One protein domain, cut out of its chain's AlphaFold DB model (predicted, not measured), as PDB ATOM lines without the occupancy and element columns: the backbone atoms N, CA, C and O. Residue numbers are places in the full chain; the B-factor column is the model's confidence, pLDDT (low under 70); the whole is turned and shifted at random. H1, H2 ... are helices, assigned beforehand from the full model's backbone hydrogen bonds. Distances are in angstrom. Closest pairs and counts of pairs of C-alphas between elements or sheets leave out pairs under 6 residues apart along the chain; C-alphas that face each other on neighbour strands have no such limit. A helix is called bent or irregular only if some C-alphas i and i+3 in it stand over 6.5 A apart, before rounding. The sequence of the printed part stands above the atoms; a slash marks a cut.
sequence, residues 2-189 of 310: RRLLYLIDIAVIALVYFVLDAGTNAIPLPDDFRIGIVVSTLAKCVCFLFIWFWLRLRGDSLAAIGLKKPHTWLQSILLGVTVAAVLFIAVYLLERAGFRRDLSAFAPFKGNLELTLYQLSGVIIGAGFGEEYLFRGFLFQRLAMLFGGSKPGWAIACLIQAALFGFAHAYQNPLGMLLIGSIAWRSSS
ATOM      1  N   ARG A   2     -30.796 -40.179  20.544       85.62
ATOM      2  CA  ARG A   2     -29.900 -39.384  21.438       85.62
ATOM      3  C   ARG A   2     -30.391 -39.180  22.889       85.62
ATOM      4  O   ARG A   2     -29.598 -39.341  23.803       85.62
ATOM      5  N   ARG A   3     -31.686 -38.914  23.116       90.56
ATOM      6  CA  ARG A   3     -32.264 -38.801  24.477       90.56
ATOM      7  C   ARG A   3     -32.108 -40.076  25.321       90.56
ATOM      8  O   ARG A   3     -31.852 -39.976  26.512       90.56
ATOM      9  N   LEU A   4     -32.199 -41.256  24.701       92.38
ATOM     10  CA  LEU A   4     -32.011 -42.544  25.377       92.38
ATOM     11  C   LEU A   4     -30.573 -42.705  25.890       92.38
ATOM     12  O   LEU A   4     -30.383 -43.257  26.962       92.38
ATOM     13  N   LEU A   5     -29.572 -42.169  25.178       92.50
ATOM     14  CA  LEU A   5     -28.180 -42.204  25.638       92.50
ATOM     15  C   LEU A   5     -27.997 -41.417  26.940       92.50
ATOM     16  O   LEU A   5     -27.354 -41.922  27.847       92.50
ATOM     17  N   TYR A   6     -28.621 -40.241  27.077       94.38
ATOM     18  CA  TYR A   6     -28.561 -39.467  28.324       94.38
ATOM     19  C   TYR A   6     -29.306 -40.146  29.479       94.38
ATOM     20  O   TYR A   6     -28.865 -40.047  30.620       94.38
ATOM     21  N   LEU A   7     -30.402 -40.861  29.196       95.62
ATOM     22  CA  LEU A   7     -31.087 -41.680  30.200       95.62
ATOM     23  C   LEU A   7     -30.209 -42.856  30.656       95.62
ATOM     24  O   LEU A   7     -30.097 -43.091  31.855       95.62
ATOM     25  N   ILE A   8     -29.546 -43.544  29.719       95.81
ATOM     26  CA  ILE A   8     -28.566 -44.601  30.017       95.81
ATOM     27  C   ILE A   8     -27.398 -44.033  30.831       95.81
ATOM     28  O   ILE A   8     -27.013 -44.638  31.822       95.81
ATOM     29  N   ASP A   9     -26.865 -42.866  30.461       95.19
ATOM     30  CA  ASP A   9     -25.783 -42.209  31.201       95.19
ATOM     31  C   ASP A   9     -26.195 -41.934  32.660       95.19
ATOM     32  O   ASP A   9     -25.443 -42.256  33.576       95.19
ATOM     33  N   ILE A  10     -27.398 -41.394  32.898       96.25
ATOM     34  CA  ILE A  10     -27.921 -41.167  34.259       96.25
ATOM     35  C   ILE A  10     -28.100 -42.497  35.004       96.25
ATOM     36  O   ILE A  10     -27.652 -42.613  36.143       96.25
ATOM     37  N   ALA A  11     -28.721 -43.499  34.377       97.25
ATOM     38  CA  ALA A  11     -29.008 -44.786  35.006       97.25
ATOM     39  C   ALA A  11     -27.733 -45.563  35.378       97.25
ATOM     40  O   ALA A  11     -27.653 -46.106  36.478       97.25
ATOM     41  N   VAL A  12     -26.720 -45.578  34.504       97.38
ATOM     42  CA  VAL A  12     -25.433 -46.244  34.759       97.38
ATOM     43  C   VAL A  12     -24.676 -45.559  35.895       97.38
ATOM     44  O   VAL A  12     -24.204 -46.243  36.799       97.38
ATOM     45  N   ILE A  13     -24.587 -44.223  35.899       96.44
ATOM     46  CA  ILE A  13     -23.891 -43.506  36.980       96.44
ATOM     47  C   ILE A  13     -24.641 -43.626  38.314       96.44
ATOM     48  O   ILE A  13     -24.000 -43.816  39.345       96.44
ATOM     49  N   ALA A  14     -25.977 -43.592  38.307       95.50
ATOM     50  CA  ALA A  14     -26.773 -43.844  39.507       95.50
ATOM     51  C   ALA A  14     -26.551 -45.269  40.045       95.50
ATOM     52  O   ALA A  14     -26.303 -45.433  41.238       95.50
ATOM     53  N   LEU A  15     -26.567 -46.288  39.176       97.06
ATOM     54  CA  LEU A  15     -26.296 -47.674  39.564       97.06
ATOM     55  C   LEU A  15     -24.898 -47.826  40.176       97.06
ATOM     56  O   LEU A  15     -24.773 -48.399  41.253       97.06
ATOM     57  N   VAL A  16     -23.859 -47.280  39.535       96.75
ATOM     58  CA  VAL A  16     -22.483 -47.325  40.061       96.75
ATOM     59  C   VAL A  16     -22.379 -46.616  41.412       96.75
ATOM     60  O   VAL A  16     -21.745 -47.148  42.318       96.75
ATOM     61  N   TYR A  17     -23.035 -45.463  41.583       94.62
ATOM     62  CA  TYR A  17     -23.082 -44.765  42.868       94.62
ATOM     63  C   TYR A  17     -23.711 -45.634  43.970       94.62
ATOM     64  O   TYR A  17     -23.088 -45.833  45.009       94.62
ATOM     65  N   PHE A  18     -24.903 -46.197  43.737       94.56
ATOM     66  CA  PHE A  18     -25.591 -47.025  44.735       94.56
ATOM     67  C   PHE A  18     -24.875 -48.352  45.017       94.56
ATOM     68  O   PHE A  18     -24.873 -48.801  46.159       94.56
ATOM     69  N   VAL A  19     -24.234 -48.968  44.018       96.19
ATOM     70  CA  VAL A  19     -23.424 -50.184  44.207       96.19
ATOM     71  C   VAL A  19     -22.169 -49.892  45.030       96.19
ATOM     72  O   VAL A  19     -21.827 -50.686  45.902       96.19
ATOM     73  N   LEU A  20     -21.497 -48.758  44.798       94.94
ATOM     74  CA  LEU A  20     -20.345 -48.349  45.609       94.94
ATOM     75  C   LEU A  20     -20.755 -48.031  47.051       94.94
ATOM     76  O   LEU A  20     -20.085 -48.489  47.970       94.94
ATOM     77  N   ASP A  21     -21.855 -47.302  47.248       91.12
ATOM     78  CA  ASP A  21     -22.380 -46.959  48.573       91.12
ATOM     79  C   ASP A  21     -22.785 -48.217  49.365       91.12
ATOM     80  O   ASP A  21     -22.239 -48.476  50.441       91.12
ATOM     81  N   ALA A  22     -23.637 -49.071  48.785       92.31
ATOM     82  CA  ALA A  22     -24.029 -50.348  49.380       92.31
ATOM     83  C   ALA A  22     -22.818 -51.261  49.639       92.31
ATOM     84  O   ALA A  22     -22.736 -51.883  50.694       92.31
ATOM     85  N   GLY A  23     -21.851 -51.292  48.715       92.25
ATOM     86  CA  GLY A  23     -20.594 -52.015  48.882       92.25
ATOM     87  C   GLY A  23     -19.786 -51.515  50.079       92.25
ATOM     88  O   GLY A  23     -19.350 -52.327  50.888       92.25
ATOM     89  N   THR A  24     -19.633 -50.197  50.254       90.44
ATOM     90  CA  THR A  24     -18.936 -49.642  51.429       90.44
ATOM     91  C   THR A  24     -19.666 -49.897  52.743       90.44
ATOM     92  O   THR A  24     -19.004 -50.139  53.747       90.44
ATOM     93  N   ASN A  25     -21.001 -49.898  52.736       88.31
ATOM     94  CA  ASN A  25     -21.820 -50.166  53.921       88.31
ATOM     95  C   ASN A  25     -21.906 -51.665  54.280       88.31
ATOM     96  O   ASN A  25     -22.279 -52.000  55.400       88.31
ATOM     97  N   ALA A  26     -21.567 -52.569  53.352       90.12
ATOM     98  CA  ALA A  26     -21.582 -54.019  53.569       90.12
ATOM     99  C   ALA A  26     -20.247 -54.594  54.082       90.12
ATOM    100  O   ALA A  26     -20.200 -55.757  54.482       90.12
ATOM    101  N   ILE A  27     -19.155 -53.819  54.057       87.12
ATOM    102  CA  ILE A  27     -17.855 -54.267  54.572       87.12
ATOM    103  C   ILE A  27     -17.858 -54.115  56.103       87.12
ATOM    104  O   ILE A  27     -18.049 -52.997  56.583       87.12
ATOM    105  N   PRO A  28     -17.593 -55.184  56.883       84.69
ATOM    106  CA  PRO A  28     -17.429 -55.090  58.331       84.69
ATOM    107  C   PRO A  28     -16.083 -54.427  58.657       84.69
ATOM    108  O   PRO A  28     -15.067 -55.087  58.880       84.69
ATOM    109  N   LEU A  29     -16.067 -53.098  58.616       83.88
ATOM    110  CA  LEU A  29     -14.945 -52.275  59.055       83.88
ATOM    111  C   LEU A  29     -14.950 -52.158  60.590       83.88
ATOM    112  O   LEU A  29     -16.012 -52.276  61.199       83.88
ATOM    113  N   PRO A  30     -13.797 -51.892  61.231       85.94
ATOM    114  CA  PRO A  30     -13.774 -51.488  62.634       85.94
ATOM    115  C   PRO A  30     -14.615 -50.223  62.854       85.94
ATOM    116  O   PRO A  30     -14.650 -49.359  61.974       85.94
ATOM    117  N   ASP A  31     -15.205 -50.077  64.046       81.56
ATOM    118  CA  ASP A  31     -16.019 -48.921  64.470       81.56
ATOM    119  C   ASP A  31     -15.182 -47.637  64.710       81.56
ATOM    120  O   ASP A  31     -15.292 -46.957  65.732       81.56
ATOM    121  N   ASP A  32     -14.318 -47.289  63.755       87.94
ATOM    122  CA  ASP A  32     -13.543 -46.054  63.724       87.94
ATOM    123  C   ASP A  32     -14.071 -45.127  62.620       87.94
ATOM    124  O   ASP A  32     -13.936 -45.383  61.416       87.94
ATOM    125  N   PHE A  33     -14.619 -43.984  63.041       87.25
ATOM    126  CA  PHE A  33     -15.072 -42.916  62.150       87.25
ATOM    127  C   PHE A  33     -14.001 -42.484  61.137       87.25
ATOM    128  O   PHE A  33     -14.352 -42.139  60.009       87.25
ATOM    129  N   ARG A  34     -12.705 -42.531  61.480       91.25
ATOM    130  CA  ARG A  34     -11.604 -42.192  60.556       91.25
ATOM    131  C   ARG A  34     -11.591 -43.133  59.354       91.25
ATOM    132  O   ARG A  34     -11.511 -42.671  58.216       91.25
ATOM    133  N   ILE A  35     -11.718 -44.438  59.602       90.12
ATOM    134  CA  ILE A  35     -11.743 -45.472  58.562       90.12
ATOM    135  C   ILE A  35     -12.984 -45.278  57.684       90.12
ATOM    136  O   ILE A  35     -12.855 -45.221  56.462       90.12
ATOM    137  N   GLY A  36     -14.160 -45.062  58.284       90.44
ATOM    138  CA  GLY A  36     -15.396 -44.771  57.544       90.44
ATOM    139  C   GLY A  36     -15.304 -43.518  56.657       90.44
ATOM    140  O   GLY A  36     -15.726 -43.533  55.496       90.44
ATOM    141  N   ILE A  37     -14.687 -42.439  57.149       91.06
ATOM    142  CA  ILE A  37     -14.454 -41.206  56.374       91.06
ATOM    143  C   ILE A  37     -13.510 -41.471  55.200       91.06
ATOM    144  O   ILE A  37     -13.814 -41.070  54.073       91.06
ATOM    145  N   VAL A  38     -12.394 -42.167  55.428       92.38
ATOM    146  CA  VAL A  38     -11.416 -42.482  54.377       92.38
ATOM    147  C   VAL A  38     -12.033 -43.398  53.319       92.38
ATOM    148  O   VAL A  38     -12.019 -43.044  52.140       92.38
ATOM    149  N   VAL A  39     -12.647 -44.519  53.712       93.00
ATOM    150  CA  VAL A  39     -13.270 -45.479  52.782       93.00
ATOM    151  C   VAL A  39     -14.388 -44.818  51.973       93.00
ATOM    152  O   VAL A  39     -14.388 -44.899  50.741       93.00
ATOM    153  N   SER A  40     -15.293 -44.082  52.624       90.94
ATOM    154  CA  SER A  40     -16.384 -43.396  51.920       90.94
ATOM    155  C   SER A  40     -15.895 -42.245  51.027       90.94
ATOM    156  O   SER A  40     -16.581 -41.892  50.064       90.94
ATOM    157  N   THR A  41     -14.725 -41.656  51.297       93.38
ATOM    158  CA  THR A  41     -14.091 -40.654  50.422       93.38
ATOM    159  C   THR A  41     -13.422 -41.321  49.220       93.38
ATOM    160  O   THR A  41     -13.623 -40.879  48.088       93.38
ATOM    161  N   LEU A  42     -12.704 -42.430  49.425       94.69
ATOM    162  CA  LEU A  42     -12.094 -43.217  48.349       94.69
ATOM    163  C   LEU A  42     -13.150 -43.766  47.377       94.69
ATOM    164  O   LEU A  42     -12.972 -43.650  46.165       94.69
ATOM    165  N   ALA A  43     -14.283 -44.265  47.878       94.75
ATOM    166  CA  ALA A  43     -15.398 -44.713  47.038       94.75
ATOM    167  C   ALA A  43     -15.972 -43.582  46.161       94.75
ATOM    168  O   ALA A  43     -16.235 -43.786  44.973       94.75
ATOM    169  N   LYS A  44     -16.083 -42.354  46.695       94.38
ATOM    170  CA  LYS A  44     -16.474 -41.169  45.906       94.38
ATOM    171  C   LYS A  44     -15.433 -40.843  44.831       94.38
ATOM    172  O   LYS A  44     -15.812 -40.614  43.686       94.38
ATOM    173  N   CYS A  45     -14.138 -40.908  45.149       96.00
ATOM    174  CA  CYS A  45     -13.066 -40.742  44.160       96.00
ATOM    175  C   CYS A  45     -13.145 -41.784  43.029       96.00
ATOM    176  O   CYS A  45     -13.040 -41.411  41.860       96.00
ATOM    177  N   VAL A  46     -13.397 -43.060  43.346       96.94
ATOM    178  CA  VAL A  46     -13.624 -44.119  42.343       96.94
ATOM    179  C   VAL A  46     -14.838 -43.794  41.465       96.94
ATOM    180  O   VAL A  46     -14.744 -43.886  40.241       96.94
ATOM    181  N   CYS A  47     -15.943 -43.328  42.054       96.31
ATOM    182  CA  CYS A  47     -17.122 -42.886  41.305       96.31
ATOM    183  C   CYS A  47     -16.805 -41.708  40.359       96.31
ATOM    184  O   CYS A  47     -17.166 -41.744  39.181       96.31
ATOM    185  N   PHE A  48     -16.062 -40.694  40.816       95.81
ATOM    186  CA  PHE A  48     -15.658 -39.555  39.979       95.81
ATOM    187  C   PHE A  48     -14.734 -39.975  38.825       95.81
ATOM    188  O   PHE A  48     -14.895 -39.495  37.700       95.81
ATOM    189  N   LEU A  49     -13.799 -40.902  39.066       96.94
ATOM    190  CA  LEU A  49     -12.947 -41.479  38.023       96.94
ATOM    191  C   LEU A  49     -13.762 -42.293  37.009       96.94
ATOM    192  O   LEU A  49     -13.537 -42.158  35.805       96.94
ATOM    193  N   PHE A  50     -14.744 -43.075  37.469       97.44
ATOM    194  CA  PHE A  50     -15.650 -43.817  36.591       97.44
ATOM    195  C   PHE A  50     -16.481 -42.874  35.711       97.44
ATOM    196  O   PHE A  50     -16.542 -43.069  34.499       97.44
ATOM    197  N   ILE A  51     -17.062 -41.812  36.280       95.81
ATOM    198  CA  ILE A  51     -17.795 -40.788  35.518       95.81
ATOM    199  C   ILE A  51     -16.871 -40.120  34.495       95.81
ATOM    200  O   ILE A  51     -17.248 -39.991  33.330       95.81
ATOM    201  N   TRP A  52     -15.653 -39.729  34.883       96.19
ATOM    202  CA  TRP A  52     -14.678 -39.147  33.958       96.19
ATOM    203  C   TRP A  52     -14.374 -40.093  32.791       96.19
ATOM    204  O   TRP A  52     -14.420 -39.669  31.634       96.19
ATOM    205  N   PHE A  53     -14.122 -41.371  33.077       97.06
ATOM    206  CA  PHE A  53     -13.866 -42.394  32.068       97.06
ATOM    207  C   PHE A  53     -15.082 -42.606  31.153       97.06
ATOM    208  O   PHE A  53     -14.944 -42.579  29.931       97.06
ATOM    209  N   TRP A  54     -16.288 -42.696  31.719       96.19
ATOM    210  CA  TRP A  54     -17.545 -42.797  30.975       96.19
ATOM    211  C   TRP A  54     -17.761 -41.601  30.035       96.19
ATOM    212  O   TRP A  54     -18.124 -41.778  28.871       96.19
ATOM    213  N   LEU A  55     -17.464 -40.379  30.491       94.19
ATOM    214  CA  LEU A  55     -17.478 -39.186  29.640       94.19
ATOM    215  C   LEU A  55     -16.479 -39.310  28.481       94.19
ATOM    216  O   LEU A  55     -16.844 -39.004  27.346       94.19
ATOM    217  N   ARG A  56     -15.262 -39.817  28.725       94.38
ATOM    218  CA  ARG A  56     -14.277 -40.056  27.655       94.38
ATOM    219  C   ARG A  56     -14.744 -41.101  26.642       94.38
ATOM    220  O   ARG A  56     -14.585 -40.862  25.448       94.38
ATOM    221  N   LEU A  57     -15.388 -42.186  27.079       94.25
ATOM    222  CA  LEU A  57     -16.000 -43.177  26.179       94.25
ATOM    223  C   LEU A  57     -17.119 -42.583  25.305       94.25
ATOM    224  O   LEU A  57     -17.346 -43.046  24.190       94.25
ATOM    225  N   ARG A  58     -17.808 -41.535  25.778       89.81
ATOM    226  CA  ARG A  58     -18.790 -40.766  24.989       89.81
ATOM    227  C   ARG A  58     -18.163 -39.705  24.072       89.81
ATOM    228  O   ARG A  58     -18.896 -39.062  23.325       89.81
ATOM    229  N   GLY A  59     -16.845 -39.496  24.126       92.19
ATOM    230  CA  GLY A  59     -16.155 -38.384  23.457       92.19
ATOM    231  C   GLY A  59     -16.349 -37.021  24.138       92.19
ATOM    232  O   GLY A  59     -15.870 -36.007  23.632       92.19
ATOM    233  N   ASP A  60     -17.020 -36.988  25.290       91.50
ATOM    234  CA  ASP A  60     -17.230 -35.779  26.081       91.50
ATOM    235  C   ASP A  60     -15.978 -35.435  26.920       91.50
ATOM    236  O   ASP A  60     -15.045 -36.220  27.126       91.50
ATOM    237  N   SER A  61     -15.945 -34.204  27.429       92.12
ATOM    238  CA  SER A  61     -14.919 -33.728  28.363       92.12
ATOM    239  C   SER A  61     -15.568 -33.123  29.604       92.12
ATOM    240  O   SER A  61     -16.758 -32.818  29.596       92.12
ATOM    241  N   LEU A  62     -14.789 -32.873  30.660       90.06
ATOM    242  CA  LEU A  62     -15.307 -32.210  31.865       90.06
ATOM    243  C   LEU A  62     -15.918 -30.826  31.566       90.06
ATOM    244  O   LEU A  62     -16.909 -30.445  32.178       90.06
ATOM    245  N   ALA A  63     -15.425 -30.122  30.541       88.81
ATOM    246  CA  ALA A  63     -16.007 -28.855  30.099       88.81
ATOM    247  C   ALA A  63     -17.417 -28.997  29.487       88.81
ATOM    248  O   ALA A  63     -18.165 -28.016  29.472       88.81
ATOM    249  N   ALA A  64     -17.791 -30.192  29.006       87.25
ATOM    250  CA  ALA A  64     -19.132 -30.493  28.499       87.25
ATOM    251  C   ALA A  64     -20.166 -30.647  29.630       87.25
ATOM    252  O   ALA A  64     -21.337 -30.347  29.416       87.25
ATOM    253  N   ILE A  65     -19.725 -31.031  30.836       89.44
ATOM    254  CA  ILE A  65     -20.530 -31.011  32.071       89.44
ATOM    255  C   ILE A  65     -20.306 -29.724  32.886       89.44
ATOM    256  O   ILE A  65     -20.413 -29.722  34.103       89.44
ATOM    257  N   GLY A  66     -19.931 -28.620  32.238       86.31
ATOM    258  CA  GLY A  66     -19.805 -27.309  32.888       86.31
ATOM    259  C   GLY A  66     -18.515 -27.063  33.681       86.31
ATOM    260  O   GLY A  66     -18.184 -25.895  33.891       86.31
ATOM    261  N   LEU A  67     -17.733 -28.094  34.032       87.50
ATOM    262  CA  LEU A  67     -16.466 -27.930  34.754       87.50
ATOM    263  C   LEU A  67     -15.408 -27.246  33.876       87.50
ATOM    264  O   LEU A  67     -14.775 -27.854  33.007       87.50
ATOM    265  N   LYS A  68     -15.209 -25.951  34.123       88.31
ATOM    266  CA  LYS A  68     -14.295 -25.071  33.388       88.31
ATOM    267  C   LYS A  68     -13.309 -24.421  34.353       88.31
ATOM    268  O   LYS A  68     -13.624 -24.200  35.518       88.31
ATOM    269  N   LYS A  69     -12.114 -24.088  33.859       86.25
ATOM    270  CA  LYS A  69     -11.132 -23.328  34.644       86.25
ATOM    271  C   LYS A  69     -11.710 -21.941  34.975       86.25
ATOM    272  O   LYS A  69     -12.256 -21.309  34.065       86.25
ATOM    273  N   PRO A  70     -11.597 -21.455  36.223       86.38
ATOM    274  CA  PRO A  70     -12.002 -20.097  36.561       86.38
ATOM    275  C   PRO A  70     -11.108 -19.083  35.840       86.38
ATOM    276  O   PRO A  70      -9.929 -19.346  35.606       86.38
ATOM    277  N   HIS A  71     -11.654 -17.906  35.524       82.88
ATOM    278  CA  HIS A  71     -10.872 -16.811  34.940       82.88
ATOM    279  C   HIS A  71      -9.786 -16.322  35.912       82.88
ATOM    280  O   HIS A  71      -8.648 -16.087  35.518       82.88
ATOM    281  N   THR A  72     -10.133 -16.211  37.199       93.69
ATOM    282  CA  THR A  72      -9.224 -15.758  38.254       93.69
ATOM    283  C   THR A  72      -9.503 -16.552  39.528       93.69
ATOM    284  O   THR A  72     -10.565 -16.395  40.129       93.69
ATOM    285  N   TRP A  73      -8.553 -17.381  39.970       92.81
ATOM    286  CA  TRP A  73      -8.718 -18.227  41.163       92.81
ATOM    287  C   TRP A  73      -9.090 -17.430  42.416       92.81
ATOM    288  O   TRP A  73     -10.020 -17.809  43.120       92.81
ATOM    289  N   LEU A  74      -8.436 -16.286  42.649       93.94
ATOM    290  CA  LEU A  74      -8.729 -15.420  43.795       93.94
ATOM    291  C   LEU A  74     -10.185 -14.927  43.800       93.94
ATOM    292  O   LEU A  74     -10.827 -14.943  44.843       93.94
ATOM    293  N   GLN A  75     -10.737 -14.542  42.644       91.75
ATOM    294  CA  GLN A  75     -12.135 -14.098  42.551       91.75
ATOM    295  C   GLN A  75     -13.110 -15.245  42.841       91.75
ATOM    296  O   GLN A  75     -14.095 -15.039  43.543       91.75
ATOM    297  N   SER A  76     -12.823 -16.456  42.351       89.38
ATOM    298  CA  SER A  76     -13.631 -17.645  42.645       89.38
ATOM    299  C   SER A  76     -13.575 -18.044  44.121       89.38
ATOM    300  O   SER A  76     -14.612 -18.377  44.688       89.38
ATOM    301  N   ILE A  77     -12.402 -17.957  44.759       91.31
ATOM    302  CA  ILE A  77     -12.233 -18.223  46.196       91.31
ATOM    303  C   ILE A  77     -12.985 -17.178  47.025       91.31
ATOM    304  O   ILE A  77     -13.791 -17.548  47.873       91.31
ATOM    305  N   LEU A  78     -12.788 -15.882  46.753       94.06
ATOM    306  CA  LEU A  78     -13.475 -14.802  47.471       94.06
ATOM    307  C   LEU A  78     -14.999 -14.891  47.320       94.06
ATOM    308  O   LEU A  78     -15.719 -14.751  48.308       94.06
ATOM    309  N   LEU A  79     -15.501 -15.176  46.115       90.44
ATOM    310  CA  LEU A  79     -16.924 -15.421  45.882       90.44
ATOM    311  C   LEU A  79     -17.423 -16.647  46.662       90.44
ATOM    312  O   LEU A  79     -18.453 -16.551  47.324       90.44
ATOM    313  N   GLY A  80     -16.693 -17.766  46.626       89.12
ATOM    314  CA  GLY A  80     -17.036 -18.986  47.363       89.12
ATOM    315  C   GLY A  80     -17.115 -18.758  48.874       89.12
ATOM    316  O   GLY A  80     -18.125 -19.093  49.486       89.12
ATOM    317  N   VAL A  81     -16.106 -18.103  49.458       92.38
ATOM    318  CA  VAL A  81     -16.079 -17.726  50.884       92.38
ATOM    319  C   VAL A  81     -17.227 -16.773  51.229       92.38
ATOM    320  O   VAL A  81     -17.884 -16.955  52.250       92.38
ATOM    321  N   THR A  82     -17.524 -15.797  50.365       92.94
ATOM    322  CA  THR A  82     -18.623 -14.838  50.582       92.94
ATOM    323  C   THR A  82     -19.981 -15.542  50.573       92.94
ATOM    324  O   THR A  82     -20.799 -15.322  51.464       92.94
ATOM    325  N   VAL A  83     -20.221 -16.426  49.598       89.81
ATOM    326  CA  VAL A  83     -21.456 -17.222  49.510       89.81
ATOM    327  C   VAL A  83     -21.573 -18.176  50.699       89.81
ATOM    328  O   VAL A  83     -22.635 -18.233  51.311       89.81
ATOM    329  N   ALA A  84     -20.492 -18.864  51.080       88.88
ATOM    330  CA  ALA A  84     -20.474 -19.746  52.246       88.88
ATOM    331  C   ALA A  84     -20.781 -18.990  53.551       88.88
ATOM    332  O   ALA A  84     -21.605 -19.452  54.336       88.88
ATOM    333  N   ALA A  85     -20.198 -17.804  53.756       93.31
ATOM    334  CA  ALA A  85     -20.470 -16.967  54.924       93.31
ATOM    335  C   ALA A  85     -21.932 -16.485  54.967       93.31
ATOM    336  O   ALA A  85     -22.578 -16.570  56.010       93.31
ATOM    337  N   VAL A  86     -22.486 -16.034  53.834       91.62
ATOM    338  CA  VAL A  86     -23.899 -15.618  53.739       91.62
ATOM    339  C   VAL A  86     -24.847 -16.790  54.005       91.62
ATOM    340  O   VAL A  86     -25.808 -16.632  54.758       91.62
ATOM    341  N   LEU A  87     -24.574 -17.970  53.437       88.75
ATOM    342  CA  LEU A  87     -25.364 -19.179  53.688       88.75
ATOM    343  C   LEU A  87     -25.271 -19.614  55.156       88.75
ATOM    344  O   LEU A  87     -26.301 -19.897  55.761       88.75
ATOM    345  N   PHE A  88     -24.077 -19.597  55.754       90.56
ATOM    346  CA  PHE A  88     -23.883 -19.915  57.169       90.56
ATOM    347  C   PHE A  88     -24.681 -18.973  58.081       90.56
ATOM    348  O   PHE A  88     -25.416 -19.444  58.949       90.56
ATOM    349  N   ILE A  89     -24.612 -17.657  57.848       93.00
ATOM    350  CA  ILE A  89     -25.393 -16.661  58.602       93.00
ATOM    351  C   ILE A  89     -26.898 -16.908  58.428       93.00
ATOM    352  O   ILE A  89     -27.634 -16.888  59.413       93.00
ATOM    353  N   ALA A  90     -27.362 -17.176  57.204       89.44
ATOM    354  CA  ALA A  90     -28.772 -17.446  56.937       89.44
ATOM    355  C   ALA A  90     -29.272 -18.701  57.677       89.44
ATOM    356  O   ALA A  90     -30.300 -18.635  58.347       89.44
ATOM    357  N   VAL A  91     -28.527 -19.811  57.615       87.88
ATOM    358  CA  VAL A  91     -28.851 -21.065  58.322       87.88
ATOM    359  C   VAL A  91     -28.838 -20.857  59.840       87.88
ATOM    360  O   VAL A  91     -29.783 -21.253  60.516       87.88
ATOM    361  N   TYR A  92     -27.829 -20.167  60.376       90.31
ATOM    362  CA  TYR A  92     -27.713 -19.865  61.806       90.31
ATOM    363  C   TYR A  92     -28.881 -19.019  62.340       90.31
ATOM    364  O   TYR A  92     -29.419 -19.295  63.417       90.31
ATOM    365  N   LEU A  93     -29.308 -18.000  61.588       92.19
ATOM    366  CA  LEU A  93     -30.480 -17.190  61.939       92.19
ATOM    367  C   LEU A  93     -31.779 -18.004  61.864       92.19
ATOM    368  O   LEU A  93     -32.648 -17.837  62.718       92.19
ATOM    369  N   LEU A  94     -31.895 -18.904  60.886       89.38
ATOM    370  CA  LEU A  94     -33.047 -19.790  60.715       89.38
ATOM    371  C   LEU A  94     -33.161 -20.773  61.899       89.38
ATOM    372  O   LEU A  94     -34.216 -20.871  62.525       89.38
ATOM    373  N   GLU A  95     -32.051 -21.397  62.301       88.19
ATOM    374  CA  GLU A  95     -31.983 -22.283  63.473       88.19
ATOM    375  C   GLU A  95     -32.291 -21.539  64.788       88.19
ATOM    376  O   GLU A  95     -33.011 -22.071  65.642       88.19
ATOM    377  N   ARG A  96     -31.843 -20.279  64.933       89.69
ATOM    378  CA  ARG A  96     -32.247 -19.399  66.052       89.69
ATOM    379  C   ARG A  96     -33.729 -19.019  66.029       89.69
ATOM    380  O   ARG A  96     -34.303 -18.836  67.099       89.69
ATOM    381  N   ALA A  97     -34.354 -18.942  64.856       89.88
ATOM    382  CA  ALA A  97     -35.792 -18.719  64.701       89.88
ATOM    383  C   ALA A  97     -36.648 -19.986  64.943       89.88
ATOM    384  O   ALA A  97     -37.862 -19.946  64.764       89.88
ATOM    385  N   GLY A  98     -36.036 -21.105  65.359       87.06
ATOM    386  CA  GLY A  98     -36.719 -22.360  65.708       87.06
ATOM    387  C   GLY A  98     -36.737 -23.414  64.596       87.06
ATOM    388  O   GLY A  98     -37.107 -24.559  64.845       87.06
ATOM    389  N   PHE A  99     -36.275 -23.074  63.393       85.94
ATOM    390  CA  PHE A  99     -36.203 -23.974  62.241       85.94
ATOM    391  C   PHE A  99     -34.960 -24.871  62.328       85.94
ATOM    392  O   PHE A  99     -33.949 -24.641  61.663       85.94
ATOM    393  N   ARG A 100     -35.015 -25.881  63.200       84.62
ATOM    394  CA  ARG A 100     -33.882 -26.771  63.487       84.62
ATOM    395  C   ARG A 100     -33.804 -27.947  62.512       84.62
ATOM    396  O   ARG A 100     -34.772 -28.685  62.321       84.62
ATOM    397  N   ARG A 101     -32.618 -28.146  61.943       87.12
ATOM    398  CA  ARG A 101     -32.241 -29.366  61.218       87.12
ATOM    399  C   ARG A 101     -31.756 -30.420  62.203       87.12
ATOM    400  O   ARG A 101     -31.266 -30.073  63.279       87.12
ATOM    401  N   ASP A 102     -31.857 -31.687  61.821       87.69
ATOM    402  CA  ASP A 102     -31.142 -32.733  62.547       87.69
ATOM    403  C   ASP A 102     -29.650 -32.690  62.175       87.69
ATOM    404  O   ASP A 102     -29.282 -32.603  61.002       87.69
ATOM    405  N   LEU A 103     -28.798 -32.687  63.198       87.00
ATOM    406  CA  LEU A 103     -27.338 -32.690  63.107       87.00
ATOM    407  C   LEU A 103     -26.726 -33.770  64.021       87.00
ATOM    408  O   LEU A 103     -25.523 -33.743  64.280       87.00
ATOM    409  N   SER A 104     -27.533 -34.721  64.506       89.75
ATOM    410  CA  SER A 104     -27.108 -35.856  65.341       89.75
ATOM    411  C   SER A 104     -25.995 -36.682  64.685       89.75
ATOM    412  O   SER A 104     -25.019 -37.024  65.351       89.75
ATOM    413  N   ALA A 105     -26.063 -36.873  63.364       85.69
ATOM    414  CA  ALA A 105     -25.012 -37.493  62.549       85.69
ATOM    415  C   ALA A 105     -23.631 -36.807  62.669       85.69
ATOM    416  O   ALA A 105     -22.611 -37.424  62.374       85.69
ATOM    417  N   PHE A 106     -23.580 -35.546  63.117       88.56
ATOM    418  CA  PHE A 106     -22.340 -34.796  63.334       88.56
ATOM    419  C   PHE A 106     -21.917 -34.689  64.810       88.56
ATOM    420  O   PHE A 106     -20.905 -34.050  65.110       88.56
ATOM    421  N   ALA A 107     -22.645 -35.311  65.743       90.50
ATOM    422  CA  ALA A 107     -22.301 -35.289  67.165       90.50
ATOM    423  C   ALA A 107     -20.862 -35.772  67.481       90.50
ATOM    424  O   ALA A 107     -20.213 -35.099  68.285       90.50
ATOM    425  N   PRO A 108     -20.304 -36.826  66.837       89.75
ATOM    426  CA  PRO A 108     -18.943 -37.313  67.119       89.75
ATOM    427  C   PRO A 108     -17.818 -36.300  66.848       89.75
ATOM    428  O   PRO A 108     -16.741 -36.397  67.432       89.75
ATOM    429  N   PHE A 109     -18.049 -35.312  65.978       91.19
ATOM    430  CA  PHE A 109     -17.049 -34.292  65.634       91.19
ATOM    431  C   PHE A 109     -16.996 -33.149  66.659       91.19
ATOM    432  O   PHE A 109     -16.008 -32.417  66.739       91.19
ATOM    433  N   LYS A 110     -18.051 -32.968  67.465       91.69
ATOM    434  CA  LYS A 110     -18.187 -31.813  68.359       91.69
ATOM    435  C   LYS A 110     -17.148 -31.860  69.484       91.69
ATOM    436  O   LYS A 110     -17.251 -32.660  70.404       91.69
ATOM    437  N   GLY A 111     -16.177 -30.948  69.431       93.56
ATOM    438  CA  GLY A 111     -15.073 -30.873  70.394       93.56
ATOM    439  C   GLY A 111     -13.869 -31.759  70.051       93.56
ATOM    440  O   GLY A 111     -12.853 -31.672  70.731       93.56
ATOM    441  N   ASN A 112     -13.938 -32.553  68.977       94.75
ATOM    442  CA  ASN A 112     -12.827 -33.370  68.497       94.75
ATOM    443  C   ASN A 112     -12.200 -32.720  67.253       94.75
ATOM    444  O   ASN A 112     -12.689 -32.890  66.133       94.75
ATOM    445  N   LEU A 113     -11.125 -31.949  67.453       94.31
ATOM    446  CA  LEU A 113     -10.442 -31.232  66.369       94.31
ATOM    447  C   LEU A 113      -9.876 -32.189  65.313       94.31
ATOM    448  O   LEU A 113     -10.044 -31.943  64.122       94.31
ATOM    449  N   GLU A 114      -9.238 -33.281  65.731       93.12
ATOM    450  CA  GLU A 114      -8.614 -34.234  64.811       93.12
ATOM    451  C   GLU A 114      -9.663 -34.873  63.895       93.12
ATOM    452  O   GLU A 114      -9.549 -34.803  62.669       93.12
ATOM    453  N   LEU A 115     -10.742 -35.414  64.470       93.69
ATOM    454  CA  LEU A 115     -11.818 -36.024  63.691       93.69
ATOM    455  C   LEU A 115     -12.554 -34.989  62.821       93.69
ATOM    456  O   LEU A 115     -12.963 -35.303  61.704       93.69
ATOM    457  N   THR A 116     -12.657 -33.737  63.282       93.94
ATOM    458  CA  THR A 116     -13.177 -32.622  62.473       93.94
ATOM    459  C   THR A 116     -12.293 -32.336  61.255       93.94
ATOM    460  O   THR A 116     -12.829 -32.076  60.181       93.94
ATOM    461  N   LEU A 117     -10.963 -32.414  61.370       93.69
ATOM    462  CA  LEU A 117     -10.046 -32.225  60.235       93.69
ATOM    463  C   LEU A 117     -10.141 -33.379  59.223       93.69
ATOM    464  O   LEU A 117     -10.197 -33.122  58.017       93.69
ATOM    465  N   TYR A 118     -10.257 -34.628  59.692       92.12
ATOM    466  CA  TYR A 118     -10.573 -35.773  58.825       92.12
ATOM    467  C   TYR A 118     -11.893 -35.547  58.076       92.12
ATOM    468  O   TYR A 118     -11.913 -35.593  56.842       92.12
ATOM    469  N   GLN A 119     -12.972 -35.221  58.795       92.88
ATOM    470  CA  GLN A 119     -14.285 -34.966  58.196       92.88
ATOM    471  C   GLN A 119     -14.251 -33.788  57.217       92.88
ATOM    472  O   GLN A 119     -14.840 -33.879  56.144       92.88
ATOM    473  N   LEU A 120     -13.532 -32.707  57.532       93.31
ATOM    474  CA  LEU A 120     -13.369 -31.551  56.648       93.31
ATOM    475  C   LEU A 120     -12.723 -31.950  55.315       93.31
ATOM    476  O   LEU A 120     -13.212 -31.538  54.263       93.31
ATOM    477  N   SER A 121     -11.683 -32.790  55.335       92.06
ATOM    478  CA  SER A 121     -11.064 -33.299  54.100       92.06
ATOM    479  C   SER A 121     -12.054 -34.113  53.248       92.06
ATOM    480  O   SER A 121     -12.174 -33.876  52.042       92.06
ATOM    481  N   GLY A 122     -12.846 -34.986  53.884       93.38
ATOM    482  CA  GLY A 122     -13.891 -35.772  53.223       93.38
ATOM    483  C   GLY A 122     -15.042 -34.918  52.684       93.38
ATOM    484  O   GLY A 122     -15.550 -35.185  51.598       93.38
ATOM    485  N   VAL A 123     -15.422 -33.848  53.388       92.31
ATOM    486  CA  VAL A 123     -16.452 -32.882  52.961       92.31
ATOM    487  C   VAL A 123     -15.967 -32.030  51.787       92.31
ATOM    488  O   VAL A 123     -16.742 -31.800  50.865       92.31
ATOM    489  N   ILE A 124     -14.698 -31.612  51.744       92.44
ATOM    490  CA  ILE A 124     -14.145 -30.867  50.597       92.44
ATOM    491  C   ILE A 124     -14.223 -31.703  49.308       92.44
ATOM    492  O   ILE A 124     -14.621 -31.186  48.263       92.44
ATOM    493  N   ILE A 125     -13.888 -32.994  49.377       93.44
ATOM    494  CA  ILE A 125     -13.919 -33.899  48.217       93.44
ATOM    495  C   ILE A 125     -15.356 -34.338  47.895       93.44
ATOM    496  O   ILE A 125     -15.786 -34.275  46.743       93.44
ATOM    497  N   GLY A 126     -16.103 -34.787  48.902       90.12
ATOM    498  CA  GLY A 126     -17.425 -35.387  48.741       90.12
ATOM    499  C   GLY A 126     -18.545 -34.375  48.520       90.12
ATOM    500  O   GLY A 126     -19.306 -34.533  47.571       90.12
ATOM    501  N   ALA A 127     -18.630 -33.344  49.362       86.44
ATOM    502  CA  ALA A 127     -19.619 -32.280  49.217       86.44
ATOM    503  C   ALA A 127     -19.094 -31.188  48.267       86.44
ATOM    504  O   ALA A 127     -19.625 -30.999  47.180       86.44
ATOM    505  N   GLY A 128     -17.975 -30.538  48.602       89.62
ATOM    506  CA  GLY A 128     -17.455 -29.390  47.848       89.62
ATOM    507  C   GLY A 128     -17.222 -29.671  46.358       89.62
ATOM    508  O   GLY A 128     -17.784 -28.992  45.498       89.62
ATOM    509  N   PHE A 129     -16.404 -30.677  46.034       92.50
ATOM    510  CA  PHE A 129     -16.174 -31.082  44.645       92.50
ATOM    511  C   PHE A 129     -17.294 -31.982  44.105       92.50
ATOM    512  O   PHE A 129     -17.769 -31.760  42.990       92.50
ATOM    513  N   GLY A 130     -17.727 -32.982  44.876       92.19
ATOM    514  CA  GLY A 130     -18.700 -33.975  44.423       92.19
ATOM    515  C   GLY A 130     -20.078 -33.411  44.075       92.19
ATOM    516  O   GLY A 130     -20.676 -33.867  43.102       92.19
ATOM    517  N   GLU A 131     -20.573 -32.395  44.781       91.38
ATOM    518  CA  GLU A 131     -21.871 -31.777  44.475       91.38
ATOM    519  C   GLU A 131     -21.839 -31.007  43.150       91.38
ATOM    520  O   GLU A 131     -22.727 -31.168  42.304       91.38
ATOM    521  N   GLU A 132     -20.784 -30.222  42.921       91.56
ATOM    522  CA  GLU A 132     -20.596 -29.513  41.654       91.56
ATOM    523  C   GLU A 132     -20.329 -30.502  40.506       91.56
ATOM    524  O   GLU A 132     -20.864 -30.334  39.414       91.56
ATOM    525  N   TYR A 133     -19.567 -31.571  40.747       93.81
ATOM    526  CA  TYR A 133     -19.224 -32.574  39.737       93.81
ATOM    527  C   TYR A 133     -20.414 -33.464  39.337       93.81
ATOM    528  O   TYR A 133     -20.731 -33.592  38.149       93.81
ATOM    529  N   LEU A 134     -21.080 -34.080  40.319       94.19
ATOM    530  CA  LEU A 134     -22.138 -35.067  40.102       94.19
ATOM    531  C   LEU A 134     -23.500 -34.411  39.873       94.19
ATOM    532  O   LEU A 134     -24.166 -34.746  38.895       94.19
ATOM    533  N   PHE A 135     -23.927 -33.486  40.740       92.69
ATOM    534  CA  PHE A 135     -25.275 -32.917  40.661       92.69
ATOM    535  C   PHE A 135     -25.355 -31.777  39.645       92.69
ATOM    536  O   PHE A 135     -26.170 -31.841  38.723       92.69
ATOM    537  N   ARG A 136     -24.521 -30.740  39.792       90.69
ATOM    538  CA  ARG A 136     -24.617 -29.523  38.958       90.69
ATOM    539  C   ARG A 136     -23.911 -29.656  37.612       90.69
ATOM    540  O   ARG A 136     -24.350 -29.052  36.635       90.69
ATOM    541  N   GLY A 137     -22.879 -30.487  37.547       93.06
ATOM    542  CA  GLY A 137     -22.200 -30.858  36.319       93.06
ATOM    543  C   GLY A 137     -22.932 -31.979  35.592       93.06
ATOM    544  O   GLY A 137     -23.711 -31.730  34.672       93.06
ATOM    545  N   PHE A 138     -22.668 -33.229  35.976       95.12
ATOM    546  CA  PHE A 138     -23.138 -34.399  35.233       95.12
ATOM    547  C   PHE A 138     -24.673 -34.507  35.172       95.12
ATOM    548  O   PHE A 138     -25.249 -34.487  34.080       95.12
ATOM    549  N   LEU A 139     -25.346 -34.612  36.320       95.56
ATOM    550  CA  LEU A 139     -26.781 -34.900  36.396       95.56
ATOM    551  C   LEU A 139     -27.620 -33.780  35.768       95.56
ATOM    552  O   LEU A 139     -28.457 -34.059  34.911       95.56
ATOM    553  N   PHE A 140     -27.370 -32.519  36.130       95.31
ATOM    554  CA  PHE A 140     -28.090 -31.367  35.578       95.31
ATOM    555  C   PHE A 140     -27.933 -31.260  34.054       95.31
ATOM    556  O   PHE A 140     -28.936 -31.128  33.348       95.31
ATOM    557  N   GLN A 141     -26.708 -31.404  33.529       94.44
ATOM    558  CA  GLN A 141     -26.450 -31.386  32.086       94.44
ATOM    559  C   GLN A 141     -27.183 -32.529  31.369       94.44
ATOM    560  O   GLN A 141     -27.825 -32.305  30.337       94.44
ATOM    561  N   ARG A 142     -27.114 -33.761  31.893       94.94
ATOM    562  CA  ARG A 142     -27.771 -34.922  31.269       94.94
ATOM    563  C   ARG A 142     -29.294 -34.822  31.335       94.94
ATOM    564  O   ARG A 142     -29.936 -35.097  30.324       94.94
ATOM    565  N   LEU A 143     -29.868 -34.345  32.444       96.38
ATOM    566  CA  LEU A 143     -31.303 -34.059  32.560       96.38
ATOM    567  C   LEU A 143     -31.742 -32.979  31.560       96.38
ATOM    568  O   LEU A 143     -32.698 -33.188  30.814       96.38
ATOM    569  N   ALA A 144     -31.027 -31.855  31.470       94.88
ATOM    570  CA  ALA A 144     -31.376 -30.779  30.541       94.88
ATOM    571  C   ALA A 144     -31.379 -31.272  29.084       94.88
ATOM    572  O   ALA A 144     -32.307 -30.983  28.324       94.88
ATOM    573  N   MET A 145     -30.384 -32.079  28.703       94.19
ATOM    574  CA  MET A 145     -30.286 -32.664  27.364       94.19
ATOM    575  C   MET A 145     -31.301 -33.798  27.119       94.19
ATOM    576  O   MET A 145     -31.802 -33.932  25.997       94.19
ATOM    577  N   LEU A 146     -31.685 -34.559  28.151       95.31
ATOM    578  CA  LEU A 146     -32.789 -35.528  28.116       95.31
ATOM    579  C   LEU A 146     -34.125 -34.833  27.796       95.31
ATOM    580  O   LEU A 146     -34.841 -35.273  26.894       95.31
ATOM    581  N   PHE A 147     -34.403 -33.687  28.427       94.75
ATOM    582  CA  PHE A 147     -35.558 -32.830  28.115       94.75
ATOM    583  C   PHE A 147     -35.359 -31.937  26.869       94.75
ATOM    584  O   PHE A 147     -36.188 -31.080  26.558       94.75
ATOM    585  N   GLY A 148     -34.294 -32.169  26.091       90.31
ATOM    586  CA  GLY A 148     -34.084 -31.577  24.767       90.31
ATOM    587  C   GLY A 148     -33.362 -30.229  24.729       90.31
ATOM    588  O   GLY A 148     -33.407 -29.577  23.690       90.31
ATOM    589  N   GLY A 149     -32.722 -29.793  25.817       90.94
ATOM    590  CA  GLY A 149     -31.859 -28.601  25.864       90.94
ATOM    591  C   GLY A 149     -32.580 -27.252  25.724       90.94
ATOM    592  O   GLY A 149     -31.933 -26.208  25.660       90.94
ATOM    593  N   SER A 150     -33.912 -27.257  25.673       91.56
ATOM    594  CA  SER A 150     -34.756 -26.063  25.577       91.56
ATOM    595  C   SER A 150     -34.858 -25.333  26.923       91.56
ATOM    596  O   SER A 150     -34.626 -25.928  27.972       91.56
ATOM    597  N   LYS A 151     -35.260 -24.051  26.924       91.38
ATOM    598  CA  LYS A 151     -35.496 -23.273  28.162       91.38
ATOM    599  C   LYS A 151     -36.358 -24.023  29.204       91.38
ATOM    600  O   LYS A 151     -35.915 -24.111  30.348       91.38
ATOM    601  N   PRO A 152     -37.526 -24.610  28.858       91.75
ATOM    602  CA  PRO A 152     -38.283 -25.419  29.815       91.75
ATOM    603  C   PRO A 152     -37.568 -26.725  30.197       91.75
ATOM    604  O   PRO A 152     -37.656 -27.128  31.350       91.75
ATOM    605  N   GLY A 153     -36.806 -27.354  29.294       93.19
ATOM    606  CA  GLY A 153     -36.005 -28.540  29.625       93.19
ATOM    607  C   GLY A 153     -34.934 -28.271  30.690       93.19
ATOM    608  O   GLY A 153     -34.775 -29.067  31.612       93.19
ATOM    609  N   TRP A 154     -34.268 -27.113  30.624       94.06
ATOM    610  CA  TRP A 154     -33.354 -26.636  31.670       94.06
ATOM    611  C   TRP A 154     -34.072 -26.337  32.993       94.06
ATOM    612  O   TRP A 154     -33.558 -26.686  34.053       94.06
ATOM    613  N   ALA A 155     -35.264 -25.734  32.949       93.69
ATOM    614  CA  ALA A 155     -36.055 -25.471  34.152       93.69
ATOM    615  C   ALA A 155     -36.495 -26.773  34.850       93.69
ATOM    616  O   ALA A 155     -36.323 -26.907  36.060       93.69
ATOM    617  N   ILE A 156     -36.984 -27.760  34.089       94.69
ATOM    618  CA  ILE A 156     -37.360 -29.088  34.605       94.69
ATOM    619  C   ILE A 156     -36.134 -29.807  35.186       94.69
ATOM    620  O   ILE A 156     -36.199 -30.331  36.297       94.69
ATOM    621  N   ALA A 157     -34.999 -29.784  34.482       95.56
ATOM    622  CA  ALA A 157     -33.748 -30.361  34.970       95.56
ATOM    623  C   ALA A 157     -33.278 -29.724  36.288       95.56
ATOM    624  O   ALA A 157     -32.817 -30.440  37.172       95.56
ATOM    625  N   CYS A 158     -33.438 -28.406  36.438       95.12
ATOM    626  CA  CYS A 158     -33.089 -27.669  37.653       95.12
ATOM    627  C   CYS A 158     -33.971 -28.089  38.838       95.12
ATOM    628  O   CYS A 158     -33.455 -28.373  39.916       95.12
ATOM    629  N   LEU A 159     -35.288 -28.215  38.628       95.31
ATOM    630  CA  LEU A 159     -36.224 -28.680  39.658       95.31
ATOM    631  C   LEU A 159     -35.946 -30.128  40.087       95.31
ATOM    632  O   LEU A 159     -35.884 -30.407  41.283       95.31
ATOM    633  N   ILE A 160     -35.725 -31.041  39.135       96.31
ATOM    634  CA  ILE A 160     -35.421 -32.452  39.433       96.31
ATOM    635  C   ILE A 160     -34.069 -32.579  40.147       96.31
ATOM    636  O   ILE A 160     -33.972 -33.282  41.152       96.31
ATOM    637  N   GLN A 161     -33.034 -31.870  39.683       95.94
ATOM    638  CA  GLN A 161     -31.720 -31.865  40.330       95.94
ATOM    639  C   GLN A 161     -31.797 -31.326  41.762       95.94
ATOM    640  O   GLN A 161     -31.212 -31.929  42.660       95.94
ATOM    641  N   ALA A 162     -32.531 -30.233  41.988       94.88
ATOM    642  CA  ALA A 162     -32.723 -29.654  43.315       94.88
ATOM    643  C   ALA A 162     -33.502 -30.585  44.260       94.88
ATOM    644  O   ALA A 162     -33.132 -30.715  45.427       94.88
ATOM    645  N   ALA A 163     -34.532 -31.274  43.759       95.69
ATOM    646  CA  ALA A 163     -35.294 -32.253  44.534       95.69
ATOM    647  C   ALA A 163     -34.433 -33.463  44.941       95.69
ATOM    648  O   ALA A 163     -34.415 -33.831  46.113       95.69
ATOM    649  N   LEU A 164     -33.663 -34.036  44.007       95.31
ATOM    650  CA  LEU A 164     -32.737 -35.142  44.291       95.31
ATOM    651  C   LEU A 164     -31.621 -34.727  45.261       95.31
ATOM    652  O   LEU A 164     -31.228 -35.504  46.127       95.31
ATOM    653  N   PHE A 165     -31.138 -33.490  45.151       94.25
ATOM    654  CA  PHE A 165     -30.126 -32.932  46.045       94.25
ATOM    655  C   PHE A 165     -30.648 -32.709  47.471       94.25
ATOM    656  O   PHE A 165     -29.973 -33.055  48.441       94.25
ATOM    657  N   GLY A 166     -31.874 -32.193  47.607       93.75
ATOM    658  CA  GLY A 166     -32.570 -32.130  48.892       93.75
ATOM    659  C   GLY A 166     -32.832 -33.523  49.470       93.75
ATOM    660  O   GLY A 166     -32.642 -33.734  50.664       93.75
ATOM    661  N   PHE A 167     -33.186 -34.503  48.630       94.50
ATOM    662  CA  PHE A 167     -33.404 -35.887  49.062       94.50
ATOM    663  C   PHE A 167     -32.130 -36.567  49.584       94.50
ATOM    664  O   PHE A 167     -32.186 -37.251  50.603       94.50
ATOM    665  N   ALA A 168     -30.968 -36.307  48.977       91.38
ATOM    666  CA  ALA A 168     -29.670 -36.763  49.496       91.38
ATOM    667  C   ALA A 168     -29.354 -36.232  50.916       91.38
ATOM    668  O   ALA A 168     -28.489 -36.768  51.604       91.38
ATOM    669  N   HIS A 169     -30.087 -35.213  51.377       91.62
ATOM    670  CA  HIS A 169     -29.993 -34.626  52.712       91.62
ATOM    671  C   HIS A 169     -31.123 -35.075  53.662       91.62
ATOM    672  O   HIS A 169     -31.375 -34.413  54.667       91.62
ATOM    673  N   ALA A 170     -31.781 -36.212  53.392       92.19
ATOM    674  CA  ALA A 170     -32.842 -36.783  54.238       92.19
ATOM    675  C   ALA A 170     -32.446 -36.956  55.716       92.19
ATOM    676  O   ALA A 170     -33.275 -36.760  56.604       92.19
ATOM    677  N   TYR A 171     -31.167 -37.236  55.985       89.50
ATOM    678  CA  TYR A 171     -30.606 -37.342  57.335       89.50
ATOM    679  C   TYR A 171     -30.681 -36.035  58.153       89.50
ATOM    680  O   TYR A 171     -30.507 -36.070  59.364       89.50
ATOM    681  N   GLN A 172     -30.950 -34.883  57.520       90.81
ATOM    682  CA  GLN A 172     -31.121 -33.588  58.194       90.81
ATOM    683  C   GLN A 172     -32.578 -33.274  58.571       90.81
ATOM    684  O   GLN A 172     -32.852 -32.146  58.986       90.81
ATOM    685  N   ASN A 173     -33.493 -34.246  58.437       90.88
ATOM    686  CA  ASN A 173     -34.957 -34.116  58.506       90.88
ATOM    687  C   ASN A 173     -35.589 -33.371  57.292       90.88
ATOM    688  O   ASN A 173     -34.871 -32.731  56.516       90.88
ATOM    689  N   PRO A 174     -36.928 -33.423  57.092       92.12
ATOM    690  CA  PRO A 174     -37.594 -32.818  55.928       92.12
ATOM    691  C   PRO A 174     -37.369 -31.312  55.748       92.12
ATOM    692  O   PRO A 174     -37.342 -30.819  54.619       92.12
ATOM    693  N   LEU A 175     -37.169 -30.567  56.838       88.31
ATOM    694  CA  LEU A 175     -36.839 -29.143  56.779       88.31
ATOM    695  C   LEU A 175     -35.403 -28.933  56.270       88.31
ATOM    696  O   LEU A 175     -35.169 -28.025  55.472       88.31
ATOM    697  N   GLY A 176     -34.464 -29.802  56.662       87.50
ATOM    698  CA  GLY A 176     -33.121 -29.855  56.080       87.50
ATOM    699  C   GLY A 176     -33.152 -30.151  54.578       87.50
ATOM    700  O   GLY A 176     -32.548 -29.410  53.802       87.50
ATOM    701  N   MET A 177     -33.934 -31.148  54.150       92.00
ATOM    702  CA  MET A 177     -34.121 -31.485  52.728       92.00
ATOM    703  C   MET A 177     -34.617 -30.282  51.910       92.00
ATOM    704  O   MET A 177     -34.058 -29.973  50.855       92.00
ATOM    705  N   LEU A 178     -35.644 -29.577  52.404       90.25
ATOM    706  CA  LEU A 178     -36.203 -28.391  51.747       90.25
ATOM    707  C   LEU A 178     -35.201 -27.231  51.696       90.25
ATOM    708  O   LEU A 178     -35.058 -26.593  50.651       90.25
ATOM    709  N   LEU A 179     -34.485 -26.969  52.794       88.56
ATOM    710  CA  LEU A 179     -33.498 -25.893  52.860       88.56
ATOM    711  C   LEU A 179     -32.358 -26.130  51.864       88.56
ATOM    712  O   LEU A 179     -32.082 -25.268  51.027       88.56
ATOM    713  N   ILE A 180     -31.743 -27.312  51.906       89.38
ATOM    714  CA  ILE A 180     -30.605 -27.662  51.050       89.38
ATOM    715  C   ILE A 180     -31.034 -27.784  49.574       89.38
ATOM    716  O   ILE A 180     -30.356 -27.260  48.686       89.38
ATOM    717  N   GLY A 181     -32.218 -28.345  49.298       90.81
ATOM    718  CA  GLY A 181     -32.815 -28.347  47.958       90.81
ATOM    719  C   GLY A 181     -33.072 -26.936  47.405       90.81
ATOM    720  O   GLY A 181     -32.803 -26.673  46.232       90.81
ATOM    721  N   SER A 182     -33.511 -25.987  48.243       88.69
ATOM    722  CA  SER A 182     -33.724 -24.591  47.824       88.69
ATOM    723  C   SER A 182     -32.422 -23.871  47.439       88.69
ATOM    724  O   SER A 182     -32.414 -23.081  46.491       88.69
ATOM    725  N   ILE A 183     -31.307 -24.195  48.109       88.00
ATOM    726  CA  ILE A 183     -29.971 -23.675  47.781       88.00
ATOM    727  C   ILE A 183     -29.528 -24.206  46.412       88.00
ATOM    728  O   ILE A 183     -29.092 -23.419  45.568       88.00
ATOM    729  N   ALA A 184     -29.705 -25.505  46.149       88.56
ATOM    730  CA  ALA A 184     -29.422 -26.096  44.840       88.56
ATOM    731  C   ALA A 184     -30.287 -25.501  43.719       88.56
ATOM    732  O   ALA A 184     -29.767 -25.153  42.659       88.56
ATOM    733  N   TRP A 185     -31.588 -25.312  43.954       89.19
ATOM    734  CA  TRP A 185     -32.461 -24.648  42.983       89.19
ATOM    735  C   TRP A 185     -31.982 -23.226  42.675       89.19
ATOM    736  O   TRP A 185     -31.827 -22.871  41.507       89.19
ATOM    737  N   ARG A 186     -31.680 -22.415  43.701       87.88
ATOM    738  CA  ARG A 186     -31.205 -21.035  43.510       87.88
ATOM    739  C   ARG A 186     -29.843 -20.973  42.817       87.88
ATOM    740  O   ARG A 186     -29.604 -20.040  42.053       87.88
ATOM    741  N   SER A 187     -28.947 -21.925  43.067       82.56
ATOM    742  CA  SER A 187     -27.646 -21.953  42.394       82.56
ATOM    743  C   SER A 187     -27.791 -22.342  40.917       82.56
ATOM    744  O   SER A 187     -27.149 -21.736  40.055       82.56
ATOM    745  N   SER A 188     -28.660 -23.303  40.594       82.88
ATOM    746  CA  SER A 188     -28.892 -23.811  39.231       82.88
ATOM    747  C   SER A 188     -29.984 -23.055  38.444       82.88
ATOM    748  O   SER A 188     -30.217 -23.359  37.273       82.88
ATOM    749  N   SER A 189     -30.654 -22.052  39.028       79.31
ATOM    750  CA  SER A 189     -31.759 -21.308  38.386       79.31
ATOM    751  C   SER A 189     -31.338 -20.420  37.208       79.31
ATOM    752  O   SER A 189     -32.185 -19.999  36.421       79.31
TER     753      SER A 189
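What this domain is: This is residues 2 to 189 of the 310 residues of an uncharacterized protein of Verrucomicrobia bacterium (UniProt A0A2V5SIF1). The long helix H6 forms the core; the helical hairpin of H1 and H2 packs along it on one side, and a second hairpin, H7 and H8, packs through H7 beside its later part, residues 135 to 146. H4 is set off from these and touches no helix; residues 68 to 86, of which 73 to 86 belong to H4, stick out, and short H3 and H5 sit by H6. The printed part has 188 residues with eight named helices, H1 to H8 in order, and no named strand: all helix. It is compact, with a radius of gyration of the C-alphas of 17.7 A, and spans 51 by 41 by 35 A.

Where its parts are: Find C-alpha 2 at (-29.900, -39.384, 21.438); from there H1, residues 2 to 26, runs 36.3 A. H2, residues 33 to 57, comes back over 36.0 A. Next come H3, residues 62 to 65, and H4, residues 73 to 96, 34.3 A long. H5 is residues 104 to 109. H6, residues 113 to 146, starts at C-alpha 113 at (-10.442, -31.232, 66.369) and runs 44.5 A, with a kink of 26 degrees near residue 121. H7 is residues 151 to 167, 24.5 A. H8, residues 170 to 188, measures 20.2 A, has a kink of 79 degrees near residue 177 and ends at C-alpha 188 at (-28.892, -23.811, 39.231). H5 and H8 are irregular: C-alphas 105 and 108 are 7.6 A apart, and C-alphas 171 and 174 are 8.4 A apart.

How they stand to each other: Begin with the bundle, helices side by side: H1, H2 and H6. In the hairpin of H1 and H2, residues 13 to 24 of H1 touch H2, opposite ways at a shallow tilt of 21 degrees; the closest C-alphas, Leu 20 and Ala 43, are 6.3 A apart. H2 touches the hub H6 the same way at 26 degrees, a shallow tilt, closest at C-alphas Thr 41 and Gly 122, 5.6 A. H3 touches H6 at C-alphas Ile 65 and Gly 137, 4.6 A, its closest pair. H5 and H6 only just touch, and only at the corner, with 3 pairs of C-alphas within 8 A, the closest Phe 109 and Thr 116 at 5.3 A. H7 forms a hairpin with H6, closest at C-alphas Ala 144 and Trp 154, 4.7 A, and another with H8, closest at C-alphas Gly 166 and Gly 181, 3.9 A. H4 is apart from H6 and H8, among others. In H2, H4 and H7 every O i to N i+4 pair is within hydrogen-bond range; H1 has 20 of 21, H6 23 of 30, H8 12 of 15, and H5 0 of 2, with 2 of its 3 O i to N i+3 pairs within range, while H3 is too short for an O i to N i+4 pair.

The domain as a whole: The C-alphas farthest apart, Arg 2 and Gly 111, are 51.9 A apart. The printed part has no cut, and no link is long. The mean pLDDT of the printed part is 91.7, and no printed residue is under 70.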